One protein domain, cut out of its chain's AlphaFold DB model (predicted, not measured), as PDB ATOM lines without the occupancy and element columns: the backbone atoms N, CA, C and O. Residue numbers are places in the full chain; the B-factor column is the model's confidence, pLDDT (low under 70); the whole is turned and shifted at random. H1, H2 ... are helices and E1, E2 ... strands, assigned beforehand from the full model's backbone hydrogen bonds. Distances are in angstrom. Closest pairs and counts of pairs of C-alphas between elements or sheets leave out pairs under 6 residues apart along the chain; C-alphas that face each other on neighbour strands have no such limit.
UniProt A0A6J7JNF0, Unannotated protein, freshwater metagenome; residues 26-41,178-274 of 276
ATOM      1  N   PRO A  26     179.403 135.177 132.711       87.69
ATOM      2  CA  PRO A  26     178.607 134.179 133.421       87.69
ATOM      3  C   PRO A  26     177.335 134.766 134.049       87.69
ATOM      4  O   PRO A  26     176.506 134.006 134.552       87.69
ATOM      5  N   ILE A  27     177.176 136.092 134.046       87.19
ATOM      6  CA  ILE A  27     176.019 136.787 134.599       87.19
ATOM      7  C   ILE A  27     175.142 137.336 133.472       87.19
ATOM      8  O   ILE A  27     175.557 138.203 132.706       87.19
ATOM      9  N   THR A  28     173.887 136.895 133.436       83.75
ATOM     10  CA  THR A  28     172.842 137.494 132.600       83.75
ATOM     11  C   THR A  28     172.008 138.455 133.438       83.75
ATOM     12  O   THR A  28     171.546 138.096 134.519       83.75
ATOM     13  N   ILE A  29     171.768 139.661 132.932       77.81
ATOM     14  CA  ILE A  29     170.899 140.651 133.576       77.81
ATOM     15  C   ILE A  29     169.549 140.686 132.852       77.81
ATOM     16  O   ILE A  29     169.501 140.734 131.625       77.81
ATOM     17  N   SER A  30     168.454 140.678 133.607       71.06
ATOM     18  CA  SER A  30     167.094 140.855 133.098       71.06
ATOM     19  C   SER A  30     166.254 141.754 134.002       71.06
ATOM     20  O   SER A  30     166.516 141.878 135.196       71.06
ATOM     21  N   GLY A  31     165.211 142.362 133.433       61.84
ATOM     22  CA  GLY A  31     164.335 143.296 134.143       61.84
ATOM     23  C   GLY A  31     164.715 144.757 133.908       61.84
ATOM     24  O   GLY A  31     165.437 145.072 132.962       61.84
ATOM     25  N   PHE A  32     164.190 145.650 134.749       55.62
ATOM     26  CA  PHE A  32     164.372 147.099 134.628       55.62
ATOM     27  C   PHE A  32     165.792 147.494 135.071       55.62
ATOM     28  O   PHE A  32     165.998 148.026 136.156       55.62
ATOM     29  N   ALA A  33     166.796 147.197 134.246       51.62
ATOM     30  CA  ALA A  33     168.192 147.586 134.460       51.62
ATOM     31  C   ALA A  33     168.435 149.034 133.999       51.62
ATOM     32  O   ALA A  33     169.384 149.329 133.275       51.62
ATOM     33  N   ASN A  34     167.551 149.943 134.392       48.78
ATOM     34  CA  ASN A  34     167.569 151.331 133.956       48.78
ATOM     35  C   ASN A  34     168.366 152.190 134.937       48.78
ATOM     36  O   ASN A  34     167.885 153.166 135.503       48.78
ATOM     37  N   TRP A  35     169.641 151.834 135.089       49.84
ATOM     38  CA  TRP A  35     170.657 152.660 135.754       49.84
ATOM     39  C   TRP A  35     170.859 154.019 135.062       49.84
ATOM     40  O   TRP A  35     171.532 154.905 135.589       49.84
ATOM     41  N   SER A  36     170.319 154.159 133.848       44.84
ATOM     42  CA  SER A  36     170.457 155.307 132.967       44.84
ATOM     43  C   SER A  36     169.180 156.107 132.762       44.84
ATOM     44  O   SER A  36     169.285 157.124 132.085       44.84
ATOM     45  N   ASP A  37     168.017 155.702 133.280       47.19
ATOM     46  CA  ASP A  37     166.753 156.351 132.906       47.19
ATOM     47  C   ASP A  37     166.125 157.085 134.090       47.19
ATOM     48  O   ASP A  37     166.268 156.705 135.253       47.19
ATOM     49  N   GLU A  38     165.442 158.185 133.783       56.88
ATOM     50  CA  GLU A  38     164.833 159.042 134.788       56.88
ATOM     51  C   GLU A  38     163.763 158.291 135.587       56.88
ATOM     52  O   GLU A  38     162.792 157.797 135.011       56.88
ATOM     53  N   VAL A  39     163.876 158.259 136.920       59.91
ATOM     54  CA  VAL A  39     162.757 157.815 137.761       59.91
ATOM     55  C   VAL A  39     161.705 158.925 137.770       59.91
ATOM     56  O   VAL A  39     161.718 159.823 138.614       59.91
ATOM     57  N   GLN A  40     160.778 158.868 136.819       63.62
ATOM     58  CA  GLN A  40     159.605 159.734 136.805       63.62
ATOM     59  C   GLN A  40     158.450 159.052 137.541       63.62
ATOM     60  O   GLN A  40     157.944 158.009 137.131       63.62
ATOM     61  N   VAL A  41     158.017 159.661 138.643       73.44
ATOM     62  CA  VAL A  41     156.789 159.260 139.335       73.44
ATOM     63  C   VAL A  41     155.610 159.857 138.574       73.44
ATOM     64  O   VAL A  41     155.508 161.077 138.452       73.44
ATOM     65  N   SER A 178     165.532 157.045 143.873       69.19
ATOM     66  CA  SER A 178     166.884 157.341 143.389       69.19
ATOM     67  C   SER A 178     167.982 156.970 144.387       69.19
ATOM     68  O   SER A 178     169.097 156.674 143.977       69.19
ATOM     69  N   PHE A 179     167.678 156.969 145.687       62.97
ATOM     70  CA  PHE A 179     168.623 156.640 146.764       62.97
ATOM     71  C   PHE A 179     168.377 155.286 147.428       62.97
ATOM     72  O   PHE A 179     169.104 154.900 148.345       62.97
ATOM     73  N   GLY A 180     167.347 154.575 146.985       60.03
ATOM     74  CA  GLY A 180     166.975 153.280 147.513       60.03
ATOM     75  C   GLY A 180     168.089 152.254 147.300       60.03
ATOM     76  O   GLY A 180     168.885 152.376 146.365       60.03
ATOM     77  N   PRO A 181     168.149 151.207 148.137       51.25
ATOM     78  CA  PRO A 181     169.212 150.204 148.095       51.25
ATOM     79  C   PRO A 181     169.365 149.517 146.726       51.25
ATOM     80  O   PRO A 181     170.477 149.140 146.365       51.25
ATOM     81  N   GLY A 182     168.292 149.402 145.934       50.78
ATOM     82  CA  GLY A 182     168.345 148.857 144.572       50.78
ATOM     83  C   GLY A 182     168.875 149.813 143.497       50.78
ATOM     84  O   GLY A 182     169.138 149.360 142.389       50.78
ATOM     85  N   ASN A 183     169.063 151.101 143.805       50.34
ATOM     86  CA  ASN A 183     169.561 152.126 142.881       50.34
ATOM     87  C   ASN A 183     170.938 152.676 143.295       50.34
ATOM     88  O   ASN A 183     171.338 153.760 142.881       50.34
ATOM     89  N   LEU A 184     171.682 151.923 144.115       59.12
ATOM     90  CA  LEU A 184     173.107 152.142 144.357       59.12
ATOM     91  C   LEU A 184     173.908 151.293 143.353       59.12
ATOM     92  O   LEU A 184     174.294 150.170 143.699       59.12
ATOM     93  N   PRO A 185     174.168 151.786 142.120       58.78
ATOM     94  CA  PRO A 185     174.926 151.049 141.110       58.78
ATOM     95  C   PRO A 185     176.248 150.566 141.663       58.78
ATOM     96  O   PRO A 185     176.640 149.446 141.379       58.78
ATOM     97  N   ASP A 186     176.897 151.349 142.516       61.50
ATOM     98  CA  ASP A 186     178.190 150.986 143.078       61.50
ATOM     99  C   ASP A 186     178.110 149.748 143.980       61.50
ATOM    100  O   ASP A 186     178.972 148.877 143.891       61.50
ATOM    101  N   VAL A 187     177.056 149.617 144.796       66.19
ATOM    102  CA  VAL A 187     176.877 148.451 145.675       66.19
ATOM    103  C   VAL A 187     176.544 147.219 144.843       66.19
ATOM    104  O   VAL A 187     177.193 146.187 144.990       66.19
ATOM    105  N   VAL A 188     175.587 147.323 143.920       73.50
ATOM    106  CA  VAL A 188     175.194 146.172 143.095       73.50
ATOM    107  C   VAL A 188     176.320 145.771 142.144       73.50
ATOM    108  O   VAL A 188     176.646 144.594 142.060       73.50
ATOM    109  N   ASN A 189     176.997 146.719 141.496       76.19
ATOM    110  CA  ASN A 189     178.152 146.436 140.641       76.19
ATOM    111  C   ASN A 189     179.301 145.802 141.424       76.19
ATOM    112  O   ASN A 189     179.982 144.922 140.893       76.19
ATOM    113  N   TYR A 190     179.514 146.209 142.677       81.25
ATOM    114  CA  TYR A 190     180.500 145.583 143.551       81.25
ATOM    115  C   TYR A 190     180.128 144.124 143.867       81.25
ATOM    116  O   TYR A 190     180.956 143.227 143.688       81.25
ATOM    117  N   GLU A 191     178.870 143.852 144.227       85.31
ATOM    118  CA  GLU A 191     178.373 142.484 144.445       85.31
ATOM    119  C   GLU A 191     178.445 141.623 143.170       85.31
ATOM    120  O   GLU A 191     178.927 140.487 143.207       85.31
ATOM    121  N   LEU A 192     178.063 142.175 142.014       86.94
ATOM    122  CA  LEU A 192     178.162 141.499 140.718       86.94
ATOM    123  C   LEU A 192     179.613 141.252 140.299       86.94
ATOM    124  O   LEU A 192     179.900 140.231 139.679       86.94
ATOM    125  N   SER A 193     180.546 142.134 140.659       85.69
ATOM    126  CA  SER A 193     181.976 141.938 140.393       85.69
ATOM    127  C   SER A 193     182.541 140.778 141.209       85.69
ATOM    128  O   SER A 193     183.244 139.927 140.655       85.69
ATOM    129  N   LYS A 194     182.176 140.683 142.496       90.44
ATOM    130  CA  LYS A 194     182.516 139.528 143.340       90.44
ATOM    131  C   LYS A 194     181.925 138.239 142.776       90.44
ATOM    132  O   LYS A 194     182.635 137.243 142.638       90.44
ATOM    133  N   LEU A 195     180.652 138.264 142.380       92.38
ATOM    134  CA  LEU A 195     179.994 137.109 141.777       92.38
ATOM    135  C   LEU A 195     180.665 136.677 140.471       92.38
ATOM    136  O   LEU A 195     180.938 135.495 140.283       92.38
ATOM    137  N   ARG A 196     180.980 137.629 139.587       92.19
ATOM    138  CA  ARG A 196     181.649 137.356 138.310       92.19
ATOM    139  C   ARG A 196     183.009 136.712 138.539       92.19
ATOM    140  O   ARG A 196     183.339 135.758 137.840       92.19
ATOM    141  N   TYR A 197     183.764 137.173 139.537       90.00
ATOM    142  CA  TYR A 197     185.026 136.552 139.938       90.00
ATOM    143  C   TYR A 197     184.830 135.097 140.389       90.00
ATOM    144  O   TYR A 197     185.527 134.214 139.890       90.00
ATOM    145  N   VAL A 198     183.858 134.834 141.267       92.06
ATOM    146  CA  VAL A 198     183.553 133.476 141.755       92.06
ATOM    147  C   VAL A 198     183.161 132.541 140.611       92.06
ATOM    148  O   VAL A 198     183.715 131.448 140.499       92.06
ATOM    149  N   LEU A 199     182.240 132.972 139.743       93.19
ATOM    150  CA  LEU A 199     181.706 132.146 138.659       93.19
ATOM    151  C   LEU A 199     182.735 131.905 137.548       93.19
ATOM    152  O   LEU A 199     182.916 130.765 137.124       93.19
ATOM    153  N   SER A 200     183.456 132.947 137.121       90.75
ATOM    154  CA  SER A 200     184.446 132.842 136.033       90.75
ATOM    155  C   SER A 200     185.627 131.951 136.414       90.75
ATOM    156  O   SER A 200     186.140 131.213 135.577       90.75
ATOM    157  N   ASN A 201     186.040 131.987 137.685       90.56
ATOM    158  CA  ASN A 201     187.166 131.200 138.194       90.56
ATOM    159  C   ASN A 201     186.740 129.862 138.813       90.56
ATOM    160  O   ASN A 201     187.577 129.155 139.371       90.56
ATOM    161  N   LYS A 202     185.450 129.510 138.732       92.06
ATOM    162  CA  LYS A 202     184.880 128.283 139.304       92.06
ATOM    163  C   LYS A 202     185.256 128.067 140.777       92.06
ATOM    164  O   LYS A 202     185.591 126.960 141.200       92.06
ATOM    165  N   ILE A 203     185.233 129.144 141.563       91.25
ATOM    166  CA  ILE A 203     185.617 129.110 142.977       91.25
ATOM    167  C   ILE A 203     184.511 128.406 143.766       91.25
ATOM    168  O   ILE A 203     183.359 128.823 143.663       91.25
ATOM    169  N   PRO A 204     184.821 127.388 144.587       92.25
ATOM    170  CA  PRO A 204     183.823 126.754 145.437       92.25
ATOM    171  C   PRO A 204     183.144 127.767 146.363       92.25
ATOM    172  O   PRO A 204     183.810 128.552 147.048       92.25
ATOM    173  N   PHE A 205     181.817 127.722 146.399       94.12
ATOM    174  CA  PHE A 205     180.997 128.602 147.215       94.12
ATOM    175  C   PHE A 205     179.840 127.845 147.862       94.12
ATOM    176  O   PHE A 205     179.447 126.767 147.419       94.12
ATOM    177  N   GLU A 206     179.273 128.453 148.895       94.62
ATOM    178  CA  GLU A 206     178.072 127.995 149.583       94.62
ATOM    179  C   GLU A 206     177.033 129.116 149.578       94.62
ATOM    180  O   GLU A 206     177.381 130.286 149.745       94.62
ATOM    181  N   ILE A 207     175.759 128.771 149.393       92.44
ATOM    182  CA  ILE A 207     174.651 129.726 149.481       92.44
ATOM    183  C   ILE A 207     173.861 129.435 150.752       92.44
ATOM    184  O   ILE A 207     173.275 128.364 150.888       92.44
ATOM    185  N   VAL A 208     173.814 130.413 151.656       89.25
ATOM    186  CA  VAL A 208     173.032 130.359 152.895       89.25
ATOM    187  C   VAL A 208     172.123 131.585 152.950       89.25
ATOM    188  O   VAL A 208     172.583 132.723 153.077       89.25
ATOM    189  N   GLY A 209     170.812 131.361 152.838       87.31
ATOM    190  CA  GLY A 209     169.827 132.440 152.749       87.31
ATOM    191  C   GLY A 209     170.070 133.336 151.528       87.31
ATOM    192  O   GLY A 209     170.138 132.854 150.403       87.31
ATOM    193  N   GLN A 210     170.216 134.644 151.753       87.75
ATOM    194  CA  GLN A 210     170.463 135.652 150.706       87.75
ATOM    195  C   GLN A 210     171.957 135.953 150.498       87.75
ATOM    196  O   GLN A 210     172.320 137.031 150.030       87.75
ATOM    197  N   LYS A 211     172.854 135.055 150.916       91.06
ATOM    198  CA  LYS A 211     174.301 135.279 150.838       91.06
ATOM    199  C   LYS A 211     174.993 134.086 150.206       91.06
ATOM    200  O   LYS A 211     174.771 132.950 150.614       91.06
ATOM    201  N   LEU A 212     175.879 134.367 149.260       93.94
ATOM    202  CA  LEU A 212     176.866 133.420 148.761       93.94
ATOM    203  C   LEU A 212     178.187 133.692 149.478       93.94
ATOM    204  O   LEU A 212     178.642 134.828 149.526       93.94
ATOM    205  N   THR A 213     178.810 132.666 150.046       93.56
ATOM    206  CA  THR A 213     180.115 132.767 150.708       93.56
ATOM    207  C   THR A 213     181.125 131.912 149.959       93.56
ATOM    208  O   THR A 213     180.841 130.762 149.636       93.56
ATOM    209  N   PHE A 214     182.307 132.457 149.689       91.94
ATOM    210  CA  PHE A 214     183.398 131.752 149.013       91.94
ATOM    211  C   PHE A 214     184.693 131.843 149.830       91.94
ATOM    212  O   PHE A 214     184.798 132.611 150.789       91.94
ATOM    213  N   ARG A 215     185.707 131.035 149.498       85.75
ATOM    214  CA  ARG A 215     187.033 131.151 150.129       85.75
ATOM    215  C   ARG A 215     187.859 132.206 149.393       85.75
ATOM    216  O   ARG A 215     188.222 132.013 148.240       85.75
ATOM    217  N   GLY A 216     188.145 133.320 150.068       66.94
ATOM    218  CA  GLY A 216     188.737 134.524 149.471       66.94
ATOM    219  C   GLY A 216     190.267 134.612 149.483       66.94
ATOM    220  O   GLY A 216     190.790 135.718 149.381       66.94
ATOM    221  N   VAL A 217     191.005 133.506 149.641       67.25
ATOM    222  CA  VAL A 217     192.480 133.573 149.702       67.25
ATOM    223  C   VAL A 217     193.018 134.109 148.371       67.25
ATOM    224  O   VAL A 217     192.848 133.472 147.337       67.25
ATOM    225  N   GLY A 218     193.631 135.298 148.404       70.75
ATOM    226  CA  GLY A 218     194.150 135.985 147.217       70.75
ATOM    227  C   GLY A 218     193.092 136.686 146.355       70.75
ATOM    228  O   GLY A 218     193.391 137.048 145.221       70.75
ATOM    229  N   SER A 219     191.862 136.875 146.852       81.31
ATOM    230  CA  SER A 219     190.832 137.587 146.089       81.31
ATOM    231  C   SER A 219     191.165 139.083 145.942       81.31
ATOM    232  O   SER A 219     191.713 139.680 146.874       81.31
ATOM    233  N   PRO A 220     190.778 139.732 144.826       84.44
ATOM    234  CA  PRO A 220     190.962 141.176 144.652       84.44
ATOM    235  C   PRO A 220     190.087 142.011 145.606       84.44
ATOM    236  O   PRO A 220     190.254 143.223 145.692       84.44
ATOM    237  N   PHE A 221     189.179 141.365 146.344       84.25
ATOM    238  CA  PHE A 221     188.268 141.976 147.315       84.25
ATOM    239  C   PHE A 221     188.773 141.832 148.764       84.25
ATOM    240  O   PHE A 221     188.048 142.090 149.725       84.25
ATOM    241  N   GLY A 222     190.031 141.409 148.943       83.25
ATOM    242  CA  GLY A 222     190.652 141.257 150.255       83.25
ATOM    243  C   GLY A 222     189.938 140.207 151.107       83.25
ATOM    244  O   GLY A 222     189.788 139.057 150.692       83.25
ATOM    245  N   SER A 223     189.519 140.601 152.311       84.12
ATOM    246  CA  SER A 223     188.793 139.738 153.252       84.12
ATOM    247  C   SER A 223     187.289 139.649 152.986       84.12
ATOM    248  O   SER A 223     186.608 138.884 153.667       84.12
ATOM    249  N   ASP A 224     186.749 140.432 152.046       86.44
ATOM    250  CA  ASP A 224     185.329 140.381 151.708       86.44
ATOM    251  C   ASP A 224     185.037 139.184 150.801       86.44
ATOM    252  O   ASP A 224     185.251 139.195 149.589       86.44
ATOM    253  N   ASN A 225     184.561 138.115 151.427       89.69
ATOM    254  CA  ASN A 225     184.356 136.819 150.801       89.69
ATOM    255  C   ASN A 225     182.873 136.439 150.688       89.69
ATOM    256  O   ASN A 225     182.523 135.253 150.654       89.69
ATOM    257  N   LYS A 226     181.993 137.444 150.689       91.31
ATOM    258  CA  LYS A 226     180.542 137.266 150.648       91.31
ATOM    259  C   LYS A 226     179.965 138.040 149.479       91.31
ATOM    260  O   LYS A 226     180.384 139.157 149.215       91.31
ATOM    261  N   VAL A 227     178.980 137.457 148.817       88.94
ATOM    262  CA  VAL A 227     178.139 138.128 147.834       88.94
ATOM    263  C   VAL A 227     176.727 138.200 148.390       88.94
ATOM    264  O   VAL A 227     176.154 137.169 148.755       88.94
ATOM    265  N   TRP A 228     176.161 139.398 148.475       87.81
ATOM    266  CA  TRP A 228     174.744 139.556 148.775       87.81
ATOM    267  C   TRP A 228     173.927 139.286 147.509       87.81
ATOM    268  O   TRP A 228     174.119 139.922 146.478       87.81
ATOM    269  N   LEU A 229     173.024 138.310 147.583       86.56
ATOM    270  CA  LEU A 229     172.208 137.863 146.451       86.56
ATOM    271  C   LEU A 229     170.926 138.688 146.276       86.56
ATOM    272  O   LEU A 229     170.102 138.356 145.423       86.56
ATOM    273  N   GLY A 230     170.762 139.740 147.081       77.25
ATOM    274  CA  GLY A 230     169.565 140.565 147.096       77.25
ATOM    275  C   GLY A 230     168.354 139.859 147.709       77.25
ATOM    276  O   GLY A 230     168.441 138.716 148.184       77.25
ATOM    277  N   SER A 231     167.211 140.539 147.726       69.38
ATOM    278  CA  SER A 231     165.946 139.954 148.165       69.38
ATOM    279  C   SER A 231     164.867 140.130 147.092       69.38
ATOM    280  O   SER A 231     165.019 140.872 146.133       69.38
ATOM    281  N   ALA A 232     163.768 139.385 147.191       61.41
ATOM    282  CA  ALA A 232     162.575 139.666 146.379       61.41
ATOM    283  C   ALA A 232     161.532 140.468 147.173       61.41
ATOM    284  O   ALA A 232     160.400 140.618 146.725       61.41
ATOM    285  N   SER A 233     161.880 140.899 148.390       53.16
ATOM    286  CA  SER A 233     160.943 141.533 149.320       53.16
ATOM    287  C   SER A 233     160.958 143.062 149.259       53.16
ATOM    288  O   SER A 233     160.106 143.681 149.891       53.16
ATOM    289  N   GLY A 234     161.899 143.664 148.525       51.97
ATOM    290  CA  GLY A 234     162.080 145.111 148.445       51.97
ATOM    291  C   GLY A 234     161.454 145.773 147.215       51.97
ATOM    292  O   GLY A 234     161.223 145.153 146.181       51.97
ATOM    293  N   TRP A 235     161.190 147.072 147.350       54.53
ATOM    294  CA  TRP A 235     160.487 147.915 146.372       54.53
ATOM    295  C   TRP A 235     161.396 148.452 145.258       54.53
ATOM    296  O   TRP A 235     160.926 148.894 144.215       54.53
ATOM    297  N   PHE A 236     162.699 148.351 145.504       54.72
ATOM    298  CA  PHE A 236     163.822 148.465 144.586       54.72
ATOM    299  C   PHE A 236     164.791 147.373 145.008       54.72
ATOM    300  O   PHE A 236     165.599 147.566 145.918       54.72
ATOM    301  N   ASP A 237     164.642 146.200 144.419       67.62
ATOM    302  CA  ASP A 237     165.462 145.056 144.770       67.62
ATOM    303  C   ASP A 237     165.947 144.375 143.505       67.62
ATOM    304  O   ASP A 237     165.367 144.497 142.420       67.62
ATOM    305  N   PHE A 238     167.036 143.655 143.664       74.44
ATOM    306  CA  PHE A 238     167.496 142.727 142.660       74.44
ATOM    307  C   PHE A 238     167.512 141.356 143.306       74.44
ATOM    308  O   PHE A 238     167.776 141.213 144.495       74.44
ATOM    309  N   LYS A 239     167.255 140.320 142.523       83.25
ATOM    310  CA  LYS A 239     167.484 138.956 142.973       83.25
ATOM    311  C   LYS A 239     168.513 138.311 142.078       83.25
ATOM    312  O   LYS A 239     168.346 138.258 140.863       83.25
ATOM    313  N   ILE A 240     169.561 137.784 142.693       86.44
ATOM    314  CA  ILE A 240     170.561 136.979 142.010       86.44
ATOM    315  C   ILE A 240     170.188 135.511 142.179       86.44
ATOM    316  O   ILE A 240     170.281 134.935 143.263       86.44
ATOM    317  N   ASN A 241     169.791 134.889 141.077       89.38
ATOM    318  CA  ASN A 241     169.575 133.455 140.984       89.38
ATOM    319  C   ASN A 241     170.855 132.807 140.442       89.38
ATOM    320  O   ASN A 241     171.193 132.972 139.271       89.38
ATOM    321  N   VAL A 242     171.583 132.091 141.300       92.19
ATOM    322  CA  VAL A 242     172.846 131.431 140.938       92.19
ATOM    323  C   VAL A 242     172.587 129.973 140.559       92.19
ATOM    324  O   VAL A 242     172.048 129.202 141.350       92.19
ATOM    325  N   ASP A 243     173.023 129.580 139.367       92.38
ATOM    326  CA  ASP A 243     173.093 128.195 138.918       92.38
ATOM    327  C   ASP A 243     174.515 127.663 139.130       92.38
ATOM    328  O   ASP A 243     175.409 127.807 138.288       92.38
ATOM    329  N   ALA A 244     174.717 127.027 140.284       89.44
ATOM    330  CA  ALA A 244     176.004 126.457 140.668       89.44
ATOM    331  C   ALA A 244     176.474 125.325 139.741       89.44
ATOM    332  O   ALA A 244     177.674 125.097 139.629       89.44
ATOM    333  N   LYS A 245     175.558 124.617 139.061       90.75
ATOM    334  CA  LYS A 245     175.925 123.506 138.166       90.75
ATOM    335  C   LYS A 245     176.538 124.029 136.875       90.75
ATOM    336  O   LYS A 245     177.527 123.484 136.393       90.75
ATOM    337  N   ASN A 246     175.953 125.097 136.339       92.00
ATOM    338  CA  ASN A 246     176.379 125.686 135.075       92.00
ATOM    339  C   ASN A 246     177.354 126.857 135.240       92.00
ATOM    340  O   ASN A 246     177.792 127.407 134.232       92.00
ATOM    341  N   TRP A 247     177.707 127.223 136.479       91.50
ATOM    342  CA  TRP A 247     178.553 128.380 136.798       91.50
ATOM    343  C   TRP A 247     178.023 129.680 136.190       91.50
ATOM    344  O   TRP A 247     178.777 130.510 135.685       91.50
ATOM    345  N   LYS A 248     176.699 129.844 136.229       93.00
ATOM    346  CA  LYS A 248     176.000 131.009 135.690       93.00
ATOM    347  C   LYS A 248     175.138 131.649 136.760       93.00
ATOM    348  O   LYS A 248     174.735 130.996 137.717       93.00
ATOM    349  N   ALA A 249     174.822 132.921 136.586       91.94
ATOM    350  CA  ALA A 249     173.826 133.596 137.395       91.94
ATOM    351  C   ALA A 249     172.911 134.452 136.531       91.94
ATOM    352  O   ALA A 249     173.295 134.949 135.473       91.94
ATOM    353  N   ARG A 250     171.690 134.631 137.017       88.56
ATOM    354  CA  ARG A 250     170.720 135.568 136.475       88.56
ATOM    355  C   ARG A 250     170.413 136.617 137.530       88.56
ATOM    356  O   ARG A 250     170.099 136.264 138.663       88.56
ATOM    357  N   VAL A 251     170.497 137.882 137.150       85.19
ATOM    358  CA  VAL A 251     170.110 139.017 137.988       85.19
ATOM    359  C   VAL A 251     168.774 139.524 137.482       85.19
ATOM    360  O   VAL A 251     168.669 139.936 136.328       85.19
ATOM    361  N   ASP A 252     167.761 139.478 138.335       80.44
ATOM    362  CA  ASP A 252     166.438 140.015 138.052       80.44
ATOM    363  C   ASP A 252     166.266 141.339 138.797       80.44
ATOM    364  O   ASP A 252     166.237 141.346 140.026       80.44
ATOM    365  N   TYR A 253     166.161 142.447 138.059       76.25
ATOM    366  CA  TYR A 253     165.819 143.760 138.613       76.25
ATOM    367  C   TYR A 253     164.306 143.949 138.638       76.25
ATOM    368  O   TYR A 253     163.639 143.824 137.603       76.25
ATOM    369  N   PHE A 254     163.774 144.301 139.805       71.75
ATOM    370  CA  PHE A 254     162.360 144.619 139.968       71.75
ATOM    371  C   PHE A 254     162.144 146.130 139.849       71.75
ATOM    372  O   PHE A 254     162.811 146.916 140.519       71.75
ATOM    373  N   SER A 255     161.204 146.535 138.989       65.69
ATOM    374  CA  SER A 255     160.753 147.929 138.918       65.69
ATOM    375  C   SER A 255     159.905 148.257 140.150       65.69
ATOM    376  O   SER A 255     159.077 147.424 140.533       65.69
ATOM    377  N   PRO A 256     160.027 149.464 140.725       69.31
ATOM    378  CA  PRO A 256     159.079 149.930 141.729       69.31
ATOM    379  C   PRO A 256     157.660 149.972 141.165       69.31
ATOM    380  O   PRO A 256     157.453 150.239 139.979       69.31
ATOM    381  N   ASP A 257     156.685 149.775 142.050       73.56
ATOM    382  CA  ASP A 257     155.280 150.100 141.822       73.56
ATOM    383  C   ASP A 257     154.952 151.366 142.635       73.56
ATOM    384  O   ASP A 257     154.724 151.275 143.849       73.56
ATOM    385  N   PRO A 258     154.953 152.561 142.007       72.75
ATOM    386  CA  PRO A 258     154.700 153.824 142.699       72.75
ATOM    387  C   PRO A 258     153.356 153.863 143.430       72.75
ATOM    388  O   PRO A 258     153.227 154.547 144.445       72.75
ATOM    389  N   GLN A 259     152.355 153.123 142.940       79.06
ATOM    390  CA  GLN A 259     151.037 153.100 143.558       79.06
ATOM    391  C   GLN A 259     151.076 152.330 144.878       79.06
ATOM    392  O   GLN A 259     150.638 152.866 145.892       79.06
ATOM    393  N   LYS A 260     151.687 151.141 144.908       75.69
ATOM    394  CA  LYS A 260     151.871 150.387 146.164       75.69
ATOM    395  C   LYS A 260     152.731 151.136 147.179       75.69
ATOM    396  O   LYS A 260     152.453 151.099 148.372       75.69
ATOM    397  N   LEU A 261     153.752 151.846 146.710       75.19
ATOM    398  CA  LEU A 261     154.613 152.667 147.564       75.19
ATOM    399  C   LEU A 261     153.848 153.822 148.220       75.19
ATOM    400  O   LEU A 261     154.014 154.126 149.398       75.19
ATOM    401  N   SER A 262     152.937 154.447 147.478       79.75
ATOM    402  CA  SER A 262     152.126 155.549 148.002       79.75
ATOM    403  C   SER A 262     151.188 155.149 149.158       79.75
ATOM    404  O   SER A 262     150.673 156.025 149.861       79.75
ATOM    405  N   GLU A 263     150.981 153.845 149.372       78.56
ATOM    406  CA  GLU A 263     150.116 153.288 150.415       78.56
ATOM    407  C   GLU A 263     150.854 153.085 151.752       78.56
ATOM    408  O   GLU A 263     150.237 153.229 152.808       78.56
ATOM    409  N   ASN A 264     152.171 152.844 151.735       72.56
ATOM    410  CA  ASN A 264     152.955 152.452 152.917       72.56
ATOM    411  C   ASN A 264     153.825 153.581 153.476       72.56
ATOM    412  O   ASN A 264     155.000 153.419 153.783       72.56
ATOM    413  N   THR A 265     153.223 154.752 153.657       79.31
ATOM    414  CA  THR A 265     153.985 155.950 153.993       79.31
ATOM    415  C   THR A 265     154.204 156.168 155.493       79.31
ATOM    416  O   THR A 265     153.249 156.221 156.271       79.31
ATOM    417  N   THR A 266     155.448 156.443 155.888       80.25
ATOM    418  CA  THR A 266     155.817 156.927 157.227       80.25
ATOM    419  C   THR A 266     156.534 158.278 157.160       80.25
ATOM    420  O   THR A 266     157.178 158.621 156.172       80.25
ATOM    421  N   LEU A 267     156.381 159.100 158.203       78.38
ATOM    422  CA  LEU A 267     157.047 160.400 158.310       78.38
ATOM    423  C   LEU A 267     158.139 160.323 159.367       78.38
ATOM    424  O   LEU A 267     157.830 160.165 160.549       78.38
ATOM    425  N   ASP A 268     159.378 160.559 158.959       79.06
ATOM    426  CA  ASP A 268     160.479 160.794 159.876       79.06
ATOM    427  C   ASP A 268     160.806 162.294 159.920       79.06
ATOM    428  O   ASP A 268     161.391 162.892 159.014       79.06
ATOM    429  N   LEU A 269     160.396 162.934 161.015       73.06
ATOM    430  CA  LEU A 269     160.666 164.350 161.255       73.06
ATOM    431  C   LEU A 269     162.137 164.627 161.583       73.06
ATOM    432  O   LEU A 269     162.588 165.754 161.362       73.06
ATOM    433  N   ALA A 270     162.861 163.641 162.123       73.50
ATOM    434  CA  ALA A 270     164.267 163.787 162.466       73.50
ATOM    435  C   ALA A 270     165.109 163.839 161.196       73.50
ATOM    436  O   ALA A 270     165.903 164.762 161.052       73.50
ATOM    437  N   SER A 271     164.874 162.933 160.245       67.94
ATOM    438  CA  SER A 271     165.509 163.016 158.929       67.94
ATOM    439  C   SER A 271     164.861 164.063 158.021       67.94
ATOM    440  O   SER A 271     165.526 164.562 157.127       67.94
ATOM    441  N   ARG A 272     163.624 164.518 158.280       78.12
ATOM    442  CA  ARG A 272     162.849 165.386 157.361       78.12
ATOM    443  C   ARG A 272     162.586 164.677 156.034       78.12
ATOM    444  O   ARG A 272     162.746 165.268 154.961       78.12
ATOM    445  N   MET A 273     162.200 163.414 156.144       78.69
ATOM    446  CA  MET A 273     161.930 162.521 155.033       78.69
ATOM    447  C   MET A 273     160.557 161.876 155.207       78.69
ATOM    448  O   MET A 273     160.076 161.656 156.321       78.69
ATOM    449  N   ILE A 274     159.906 161.616 154.082       77.50
ATOM    450  CA  ILE A 274     158.751 160.732 154.029       77.50
ATOM    451  C   ILE A 274     159.246 159.460 153.373       77.50
ATOM    452  O   ILE A 274     159.711 159.545 152.236       77.50
TER     453      ILE A 274
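This is residues 26 to 41 and 178 to 274 of the 276 residues of the protein "Unannotated protein" of freshwater metagenome (UniProt A0A6J7JNF0). One helix, H1, packs on two small three-stranded sheets, E1 E6 E5 and E2 E3 E4, which stand like two walls round it. A tail with H2 and E7 leads away from this body past the end of E6, and residues 267 to 273 stick out. The printed part has 113 residues, with two named helices and seven named strands in the order E1 H1 E2 E3 E4 E5 E6 H2 E7; under half of the residues are in these elements, which are mixed, helices and strands. The sheet E1 E6 E5 is mixed, and E2 E3 E4 is antiparallel. The whole is only just loose, close to compact, with a radius of gyration of the C-alphas of 16.2 A and spans of 45 by 30 by 26 A.

E1, residues 27 to 31, is the parallel neighbour of E6, residues 248 to 253, with N 28 and O 249 at 2.9 A. E6 forms an antiparallel hairpin with E5, residues 238 to 243, where N 241 and O 250 are 2.8 A apart. H1, residues 185 to 200, is on this sheet at a height of 8.9 A, over E1 and E6; on the local plane it runs along the strands, at 7 degrees to E6. The closest C-alphas of H1 and E6 are those of Leu 199 and Lys 248, 6.5 A apart. H1 is also on the sheet of E2, residues 205 to 208, E3, residues 211 to 214, and E4, residues 226 to 228, at a height of 8.9 A. It runs slantwise to these strands, at 46 degrees to E3 on the local plane; its closest C-alphas to E4 are Glu 191 and Val 227, 5.5 A apart. E2 E3 E4 is a meander, each strand the antiparallel neighbour of the one before, with N 206 and O 213 at 2.9 A and N 227 and O 212 at 2.7 A. E4 and E5 are only just apart, 8.4 A at the closest. H2, residues 258 to 261, is on neither sheet. E7, residues 266 to 268, pairs with no named strand; its residues 267 to 268 pair antiparallel with residues 273 to 274. Every O i to N i+4 pair in H1 is within hydrogen-bond range; H2 is too short for such a pair, and its one O i to N i+3 pair is not within range.

E1 is 13.4 A long and begins at C-alpha 27 (176.019, 136.787, 134.599). H1 is 21.2 A long, from C-alpha 185 (174.926, 151.049, 141.110). E2 and E3 are 9.9 A each, E4 6.5 A, E5 16.0 A, E6 16.6 A and H2 5.0 A. E7, 6.6 A, ends at C-alpha 268 (160.479, 160.794, 159.876).

The C-alphas farthest apart are those of Lys 245 and Leu 269, at 49.3 A. Residues 42 to 177 are not printed; C-alphas 41 and 178 are 11.0 A apart across the cut. The link from E3 to E4, 11 residues, is long. The mean pLDDT of the printed part is 77.2, and 32 residues are under 70, among them 31 to 40, 178 to 187 and 231 to 237.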